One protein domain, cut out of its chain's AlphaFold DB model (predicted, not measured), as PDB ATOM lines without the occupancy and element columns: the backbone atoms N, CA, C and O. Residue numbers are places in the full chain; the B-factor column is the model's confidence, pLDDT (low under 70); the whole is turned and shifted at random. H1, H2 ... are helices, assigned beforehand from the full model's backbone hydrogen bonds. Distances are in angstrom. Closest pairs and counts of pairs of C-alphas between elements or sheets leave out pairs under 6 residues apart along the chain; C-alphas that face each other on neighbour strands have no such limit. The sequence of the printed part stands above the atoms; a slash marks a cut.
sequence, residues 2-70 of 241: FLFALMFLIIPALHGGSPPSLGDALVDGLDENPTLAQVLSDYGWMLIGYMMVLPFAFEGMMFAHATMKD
ATOM      1  N   PHE A   2     240.285 348.915 372.695       73.88
ATOM      2  CA  PHE A   2     240.414 350.370 372.470       73.88
ATOM      3  C   PHE A   2     241.121 351.120 373.619       73.88
ATOM      4  O   PHE A   2     242.083 351.837 373.376       73.88
ATOM      5  N   LEU A   3     240.719 350.877 374.873       73.12
ATOM      6  CA  LEU A   3     241.355 351.469 376.062       73.12
ATOM      7  C   LEU A   3     242.848 351.098 376.187       73.12
ATOM      8  O   LEU A   3     243.673 351.935 376.527       73.12
ATOM      9  N   PHE A   4     243.198 349.850 375.863       74.19
ATOM     10  CA  PHE A   4     244.578 349.356 375.890       74.19
ATOM     11  C   PHE A   4     245.441 350.057 374.834       74.19
ATOM     12  O   PHE A   4     246.509 350.564 375.150       74.19
ATOM     13  N   ALA A   5     244.943 350.169 373.599       77.38
ATOM     14  CA  ALA A   5     245.628 350.900 372.534       77.38
ATOM     15  C   ALA A   5     245.786 352.398 372.860       77.38
ATOM     16  O   ALA A   5     246.809 352.995 372.539       77.38
ATOM     17  N   LEU A   6     244.801 352.993 373.539       81.88
ATOM     18  CA  LEU A   6     244.860 354.382 373.992       81.88
ATOM     19  C   LEU A   6     245.960 354.596 375.048       81.88
ATOM     20  O   LEU A   6     246.640 355.619 375.026       81.88
ATOM     21  N   MET A   7     246.183 353.624 375.939       77.50
ATOM     22  CA  MET A   7     247.232 353.707 376.965       77.50
ATOM     23  C   MET A   7     248.642 353.728 376.361       77.50
ATOM     24  O   MET A   7     249.490 354.470 376.848       77.50
ATOM     25  N   PHE A   8     248.869 353.030 375.243       75.75
ATOM     26  CA  PHE A   8     250.128 353.102 374.482       75.75
ATOM     27  C   PHE A   8     250.392 354.470 373.836       75.75
ATOM     28  O   PHE A   8     251.505 354.723 373.388       75.75
ATOM     29  N   LEU A   9     249.389 355.347 373.783       80.81
ATOM     30  CA  LEU A   9     249.499 356.704 373.247       80.81
ATOM     31  C   LEU A   9     249.613 357.736 374.380       80.81
ATOM     32  O   LEU A   9     250.395 358.677 374.290       80.81
ATOM     33  N   ILE A  10     248.874 357.524 375.474       81.75
ATOM     34  CA  ILE A  10     248.856 358.412 376.644       81.75
ATOM     35  C   ILE A  10     250.154 358.308 377.455       81.75
ATOM     36  O   ILE A  10     250.701 359.335 377.844       81.75
ATOM     37  N   ILE A  11     250.666 357.099 377.696       80.31
ATOM     38  CA  ILE A  11     251.837 356.890 378.563       80.31
ATOM     39  C   ILE A  11     253.108 357.535 377.978       80.31
ATOM     40  O   ILE A  11     253.744 358.315 378.683       80.31
ATOM     41  N   PRO A  12     253.454 357.349 376.687       80.69
ATOM     42  CA  PRO A  12     254.586 358.064 376.097       80.69
ATOM     43  C   PRO A  12     254.386 359.581 376.083       80.69
ATOM     44  O   PRO A  12     255.347 360.321 376.248       80.69
ATOM     45  N   ALA A  13     253.152 360.068 375.916       82.38
ATOM     46  CA  ALA A  13     252.863 361.502 375.947       82.38
ATOM     47  C   ALA A  13     253.102 362.127 377.336       82.38
ATOM     48  O   ALA A  13     253.475 363.295 377.418       82.38
ATOM     49  N   LEU A  14     252.928 361.351 378.411       79.56
ATOM     50  CA  LEU A  14     253.217 361.764 379.787       79.56
ATOM     51  C   LEU A  14     254.720 361.710 380.123       79.56
ATOM     52  O   LEU A  14     255.174 362.497 380.947       79.56
ATOM     53  N   HIS A  15     255.495 360.865 379.432       72.19
ATOM     54  CA  HIS A  15     256.956 360.713 379.577       72.19
ATOM     55  C   HIS A  15     257.764 361.430 378.475       72.19
ATOM     56  O   HIS A  15     258.828 360.979 378.054       72.19
ATOM     57  N   GLY A  16     257.270 362.567 377.972       75.00
ATOM     58  CA  GLY A  16     258.032 363.420 377.043       75.00
ATOM     59  C   GLY A  16     258.175 362.876 375.613       75.00
ATOM     60  O   GLY A  16     259.018 363.349 374.855       75.00
ATOM     61  N   GLY A  17     257.342 361.910 375.225       72.81
ATOM     62  CA  GLY A  17     257.285 361.310 373.888       72.81
ATOM     63  C   GLY A  17     257.939 359.931 373.784       72.81
ATOM     64  O   GLY A  17     257.756 359.254 372.772       72.81
ATOM     65  N   SER A  18     258.657 359.489 374.817       74.69
ATOM     66  CA  SER A  18     259.254 358.153 374.893       74.69
ATOM     67  C   SER A  18     258.468 357.249 375.844       74.69
ATOM     68  O   SER A  18     258.097 357.696 376.928       74.69
ATOM     69  N   PRO A  19     258.211 355.980 375.482       70.56
ATOM     70  CA  PRO A  19     257.647 355.022 376.422       70.56
ATOM     71  C   PRO A  19     258.635 354.781 377.581       70.56
ATOM     72  O   PRO A  19     259.813 354.534 377.310       70.56
ATOM     73  N   PRO A  20     258.177 354.837 378.843       71.56
ATOM     74  CA  PRO A  20     259.031 354.635 380.005       71.56
ATOM     75  C   PRO A  20     259.547 353.199 380.053       71.56
ATOM     76  O   PRO A  20     258.792 352.238 379.846       71.56
ATOM     77  N   SER A  21     260.838 353.055 380.338       77.94
ATOM     78  CA  SER A  21     261.438 351.754 380.605       77.94
ATOM     79  C   SER A  21     261.134 351.294 382.035       77.94
ATOM     80  O   SER A  21     260.751 352.077 382.904       77.94
ATOM     81  N   LEU A  22     261.348 350.005 382.306       68.75
ATOM     82  CA  LEU A  22     261.199 349.447 383.655       68.75
ATOM     83  C   LEU A  22     262.187 350.080 384.654       68.75
ATOM     84  O   LEU A  22     261.887 350.158 385.840       68.75
ATOM     85  N   GLY A  23     263.343 350.556 384.174       73.00
ATOM     86  CA  GLY A  23     264.307 351.306 384.980       73.00
ATOM     87  C   GLY A  23     263.804 352.702 385.348       73.00
ATOM     88  O   GLY A  23     263.939 353.095 386.501       73.00
ATOM     89  N   ASP A  24     263.164 353.402 384.407       74.19
ATOM     90  CA  ASP A  24     262.601 354.739 384.646       74.19
ATOM     91  C   ASP A  24     261.469 354.685 385.675       74.19
ATOM     92  O   ASP A  24     261.468 355.468 386.615       74.19
ATOM     93  N   ALA A  25     260.584 353.686 385.583       72.38
ATOM     94  CA  ALA A  25     259.515 353.473 386.562       72.38
ATOM     95  C   ALA A  25     260.049 353.152 387.977       72.38
ATOM     96  O   ALA A  25     259.442 353.514 388.982       72.38
ATOM     97  N   LEU A  26     261.197 352.471 388.077       73.31
ATOM     98  CA  LEU A  26     261.834 352.178 389.366       73.31
ATOM     99  C   LEU A  26     262.479 353.422 389.986       73.31
ATOM    100  O   LEU A  26     262.487 353.561 391.206       73.31
ATOM    101  N   VAL A  27     263.044 354.295 389.148       80.06
ATOM    102  CA  VAL A  27     263.657 355.564 389.562       80.06
ATOM    103  C   VAL A  27     262.585 356.579 389.949       80.06
ATOM    104  O   VAL A  27     262.705 357.188 391.010       80.06
ATOM    105  N   ASP A  28     261.523 356.709 389.151       78.50
ATOM    106  CA  ASP A  28     260.363 357.558 389.453       78.50
ATOM    107  C   ASP A  28     259.698 357.124 390.776       78.50
ATOM    108  O   ASP A  28     259.335 357.965 391.597       78.50
ATOM    109  N   GLY A  29     259.648 355.817 391.058       72.44
ATOM    110  CA  GLY A  29     259.144 355.273 392.325       72.44
ATOM    111  C   GLY A  29     260.024 355.525 393.562       72.44
ATOM    112  O   GLY A  29     259.582 355.253 394.680       72.44
ATOM    113  N   LEU A  30     261.254 356.020 393.389       80.75
ATOM    114  CA  LEU A  30     262.163 356.417 394.474       80.75
ATOM    115  C   LEU A  30     262.151 357.932 394.730       80.75
ATOM    116  O   LEU A  30     262.817 358.388 395.661       80.75
ATOM    117  N   ASP A  31     261.427 358.706 393.917       82.81
ATOM    118  CA  ASP A  31     261.308 360.149 394.089       82.81
ATOM    119  C   ASP A  31     260.447 360.478 395.320       82.81
ATOM    120  O   ASP A  31     259.340 359.970 395.502       82.81
ATOM    121  N   GLU A  32     260.968 361.344 396.187       82.50
ATOM    122  CA  GLU A  32     260.319 361.735 397.441       82.50
ATOM    123  C   GLU A  32     259.159 362.721 397.196       82.50
ATOM    124  O   GLU A  32     258.266 362.841 398.035       82.50
ATOM    125  N   ASN A  33     259.140 363.412 396.044       85.38
ATOM    126  CA  ASN A  33     258.076 364.343 395.649       85.38
ATOM    127  C   ASN A  33     257.687 364.184 394.164       85.38
ATOM    128  O   ASN A  33     257.977 365.071 393.354       85.38
ATOM    129  N   PRO A  34     256.986 363.096 393.797       81.25
ATOM    130  CA  PRO A  34     256.669 362.811 392.406       81.25
ATOM    131  C   PRO A  34     255.683 363.828 391.823       81.25
ATOM    132  O   PRO A  34     254.716 364.267 392.456       81.25
ATOM    133  N   THR A  35     255.905 364.181 390.562       85.50
ATOM    134  CA  THR A  35     254.988 365.019 389.791       85.50
ATOM    135  C   THR A  35     253.714 364.251 389.430       85.50
ATOM    136  O   THR A  35     253.709 363.031 389.276       85.50
ATOM    137  N   LEU A  36     252.608 364.971 389.215       81.81
ATOM    138  CA  LEU A  36     251.327 364.359 388.834       81.81
ATOM    139  C   LEU A  36     251.429 363.518 387.544       81.81
ATOM    140  O   LEU A  36     250.734 362.514 387.419       81.81
ATOM    141  N   ALA A  37     252.309 363.895 386.611       82.19
ATOM    142  CA  ALA A  37     252.552 363.140 385.383       82.19
ATOM    143  C   ALA A  37     253.229 361.783 385.649       82.19
ATOM    144  O   ALA A  37     252.784 360.783 385.088       82.19
ATOM    145  N   GLN A  38     254.231 361.740 386.536       79.56
ATOM    146  CA  GLN A  38     254.892 360.496 386.957       79.56
ATOM    147  C   GLN A  38     253.892 359.561 387.642       79.56
ATOM    148  O   GLN A  38     253.722 358.424 387.215       79.56
ATOM    149  N   VAL A  39     253.107 360.085 388.591       81.31
ATOM    150  CA  VAL A  39     252.073 359.308 389.297       81.31
ATOM    151  C   VAL A  39     251.068 358.682 388.320       81.31
ATOM    152  O   VAL A  39     250.763 357.493 388.406       81.31
ATOM    153  N   LEU A  40     250.543 359.460 387.367       82.44
ATOM    154  CA  LEU A  40     249.597 358.957 386.362       82.44
ATOM    155  C   LEU A  40     250.217 357.916 385.427       82.44
ATOM    156  O   LEU A  40     249.521 356.983 385.016       82.44
ATOM    157  N   SER A  41     251.493 358.074 385.089       79.06
ATOM    158  CA  SER A  41     252.198 357.135 384.225       79.06
ATOM    159  C   SER A  41     252.450 355.800 384.927       79.06
ATOM    160  O   SER A  41     252.147 354.748 384.361       79.06
ATOM    161  N   ASP A  42     252.862 355.831 386.196       77.50
ATOM    162  CA  ASP A  42     253.086 354.636 387.016       77.50
ATOM    163  C   ASP A  42     251.798 353.827 387.210       77.50
ATOM    164  O   ASP A  42     251.768 352.608 386.998       77.50
ATOM    165  N   TYR A  43     250.685 354.500 387.526       81.94
ATOM    166  CA  TYR A  43     249.375 353.844 387.594       81.94
ATOM    167  C   TYR A  43     248.917 353.310 386.233       81.94
ATOM    168  O   TYR A  43     248.316 352.235 386.169       81.94
ATOM    169  N   GLY A  44     249.208 354.025 385.141       81.62
ATOM    170  CA  GLY A  44     248.943 353.565 383.777       81.62
ATOM    171  C   GLY A  44     249.695 352.273 383.450       81.62
ATOM    172  O   GLY A  44     249.106 351.336 382.904       81.62
ATOM    173  N   TRP A  45     250.961 352.182 383.858       76.06
ATOM    174  CA  TRP A  45     251.781 350.982 383.705       76.06
ATOM    175  C   TRP A  45     251.218 349.807 384.515       76.06
ATOM    176  O   TRP A  45     251.010 348.718 383.972       76.06
ATOM    177  N   MET A  46     250.862 350.025 385.786       76.25
ATOM    178  CA  MET A  46     250.210 348.989 386.600       76.25
ATOM    179  C   MET A  46     248.903 348.500 385.960       76.25
ATOM    180  O   MET A  46     248.641 347.295 385.905       76.25
ATOM    181  N   LEU A  47     248.096 349.417 385.423       81.19
ATOM    182  CA  LEU A  47     246.822 349.099 384.782       81.19
ATOM    183  C   LEU A  47     246.998 348.263 383.503       81.19
ATOM    184  O   LEU A  47     246.202 347.354 383.266       81.19
ATOM    185  N   ILE A  48     248.047 348.506 382.709       78.44
ATOM    186  CA  ILE A  48     248.391 347.672 381.543       78.44
ATOM    187  C   ILE A  48     248.647 346.224 381.967       78.44
ATOM    188  O   ILE A  48     248.104 345.306 381.346       78.44
ATOM    189  N   GLY A  49     249.412 346.020 383.043       76.25
ATOM    190  CA  GLY A  49     249.673 344.690 383.598       76.25
ATOM    191  C   GLY A  49     248.382 343.961 383.980       76.25
ATOM    192  O   GLY A  49     248.152 342.833 383.545       76.25
ATOM    193  N   TYR A  50     247.479 344.628 384.706       79.25
ATOM    194  CA  TYR A  50     246.175 344.054 385.069       79.25
ATOM    195  C   TYR A  50     245.285 343.756 383.853       79.25
ATOM    196  O   TYR A  50     244.625 342.715 383.799       79.25
ATOM    197  N   MET A  51     245.281 344.638 382.851       80.19
ATOM    198  CA  MET A  51     244.511 344.450 381.618       80.19
ATOM    199  C   MET A  51     245.033 343.306 380.747       80.19
ATOM    200  O   MET A  51     244.274 342.793 379.929       80.19
ATOM    201  N   MET A  52     246.287 342.885 380.918       78.94
ATOM    202  CA  MET A  52     246.844 341.731 380.214       78.94
ATOM    203  C   MET A  52     246.362 340.405 380.813       78.94
ATOM    204  O   MET A  52     246.140 339.456 380.073       78.94
ATOM    205  N   VAL A  53     246.128 340.347 382.129       82.25
ATOM    206  CA  VAL A  53     245.688 339.128 382.839       82.25
ATOM    207  C   VAL A  53     244.199 338.829 382.619       82.25
ATOM    208  O   VAL A  53     243.795 337.670 382.541       82.25
ATOM    209  N   LEU A  54     243.373 339.868 382.475       78.00
ATOM    210  CA  LEU A  54     241.916 339.754 382.329       78.00
ATOM    211  C   LEU A  54     241.467 338.906 381.114       78.00
ATOM    212  O   LEU A  54     240.619 338.031 381.294       78.00
ATOM    213  N   PRO A  55     242.024 339.094 379.900       80.19
ATOM    214  CA  PRO A  55     241.734 338.251 378.742       80.19
ATOM    215  C   PRO A  55     242.099 336.784 378.956       80.19
ATOM    216  O   PRO A  55     241.296 335.926 378.614       80.19
ATOM    217  N   PHE A  56     243.251 336.490 379.570       78.44
ATOM    218  CA  PHE A  56     243.657 335.110 379.863       78.44
ATOM    219  C   PHE A  56     242.731 334.447 380.888       78.44
ATOM    220  O   PHE A  56     242.369 333.282 380.735       78.44
ATOM    221  N   ALA A  57     242.292 335.192 381.907       79.00
ATOM    222  CA  ALA A  57     241.306 334.707 382.868       79.00
ATOM    223  C   ALA A  57     239.945 334.442 382.201       79.00
ATOM    224  O   ALA A  57     239.305 333.428 382.479       79.00
ATOM    225  N   PHE A  58     239.517 335.323 381.293       77.12
ATOM    226  CA  PHE A  58     238.277 335.153 380.540       77.12
ATOM    227  C   PHE A  58     238.356 333.973 379.563       77.12
ATOM    228  O   PHE A  58     237.419 333.190 379.473       77.12
ATOM    229  N   GLU A  59     239.487 333.798 378.879       73.44
ATOM    230  CA  GLU A  59     239.758 332.658 378.002       73.44
ATOM    231  C   GLU A  59     239.751 331.338 378.786       73.44
ATOM    232  O   GLU A  59     239.084 330.392 378.376       73.44
ATOM    233  N   GLY A  60     240.382 331.300 379.965       75.75
ATOM    234  CA  GLY A  60     240.349 330.146 380.866       75.75
ATOM    235  C   GLY A  60     238.951 329.839 381.414       75.75
ATOM    236  O   GLY A  60     238.558 328.676 381.478       75.75
ATOM    237  N   MET A  61     238.164 330.863 381.752       71.75
ATOM    238  CA  MET A  61     236.778 330.699 382.207       71.75
ATOM    239  C   MET A  61     235.867 330.200 381.079       71.75
ATOM    240  O   MET A  61     235.061 329.299 381.296       71.75
ATOM    241  N   MET A  62     236.021 330.740 379.870       68.25
ATOM    242  CA  MET A  62     235.308 330.285 378.674       68.25
ATOM    243  C   MET A  62     235.697 328.852 378.302       68.25
ATOM    244  O   MET A  62     234.830 328.067 377.928       68.25
ATOM    245  N   PHE A  63     236.972 328.488 378.461       71.94
ATOM    246  CA  PHE A  63     237.469 327.130 378.257       71.94
ATOM    247  C   PHE A  63     236.917 326.148 379.300       71.94
ATOM    248  O   PHE A  63     236.411 325.090 378.936       71.94
ATOM    249  N   ALA A  64     236.935 326.506 380.587       73.81
ATOM    250  CA  ALA A  64     236.346 325.695 381.652       73.81
ATOM    251  C   ALA A  64     234.828 325.535 381.475       73.81
ATOM    252  O   ALA A  64     234.299 324.434 381.619       73.81
ATOM    253  N   HIS A  65     234.130 326.610 381.096       68.44
ATOM    254  CA  HIS A  65     232.707 326.568 380.765       68.44
ATOM    255  C   HIS A  65     232.432 325.660 379.556       68.44
ATOM    256  O   HIS A  65     231.518 324.847 379.615       68.44
ATOM    257  N   ALA A  66     233.228 325.748 378.484       61.72
ATOM    258  CA  ALA A  66     233.109 324.852 377.331       61.72
ATOM    259  C   ALA A  66     233.402 323.383 377.698       61.72
ATOM    260  O   ALA A  66     232.733 322.483 377.215       61.72
ATOM    261  N   THR A  67     234.348 323.139 378.611       62.44
ATOM    262  CA  THR A  67     234.718 321.783 379.056       62.44
ATOM    263  C   THR A  67     233.643 321.147 379.947       62.44
ATOM    264  O   THR A  67     233.431 319.942 379.884       62.44
ATOM    265  N   MET A  68     232.948 321.939 380.772       65.44
ATOM    266  CA  MET A  68     231.903 321.436 381.676       65.44
ATOM    267  C   MET A  68     230.528 321.275 381.020       65.44
ATOM    268  O   MET A  68     229.692 320.564 381.570       65.44
ATOM    269  N   LYS A  69     230.254 321.955 379.899       52.00
ATOM    270  CA  LYS A  69     228.899 322.012 379.327       52.00
ATOM    271  C   LYS A  69     228.619 320.994 378.211       52.00
ATOM    272  O   LYS A  69     227.464 320.877 377.821       52.00
ATOM    273  N   ASP A  70     229.611 320.216 377.774       51.84
ATOM    274  CA  ASP A  70     229.489 319.326 376.605       51.84
ATOM    275  C   ASP A  70     229.647 317.823 376.920       51.84
ATOM    276  O   ASP A  70     230.234 317.072 376.146       51.84
TER     277      ASP A  70
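Overview. This is residues 2 to 70 of the 241 residues of an uncharacterized protein of Euryarchaeota archaeon (UniProt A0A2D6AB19). One long helix, H3, makes the axis of a rod; H1 packs side by side with its first half, short H2 lies near that same half, and residues 53 to 70 stick out. The printed part has 69 residues with three named helices, in the order H1, H2, H3, and no named strand: all helix. It is only just extended, close to loose, with a radius of gyration of the C-alphas of 16.7 A and spans of 56 by 23 by 18 A.

Arrangement. H1, residues 2 to 14, touches H3, residues 36 to 69, at its residues 37 to 51 alone, opposite ways at a shallow tilt of 20 degrees; the closest C-alphas, of Ile 11 and Ser 41, are 5.7 A apart. H2, residues 22 to 28, is close but not clearly touching H3; the closest C-alphas, of Ala 25 and Asp 42, are 6.5 A apart. Every O i to N i+4 pair is within hydrogen-bond range in H2, 7 of 9 in H1 and 27 of 30 in H3.

Along the chain. H1 begins at C-alpha 2 (240.414, 350.370, 372.470) and measures 18.6 A, H2 10.0 A. H3 measures 48.9 A, ending at C-alpha 69 (228.899, 322.012, 379.327).

Size, cuts and confidence. The printed part has no cut, and both links are short. Residues 22, 62 and 65 to 70 have pLDDT under 70.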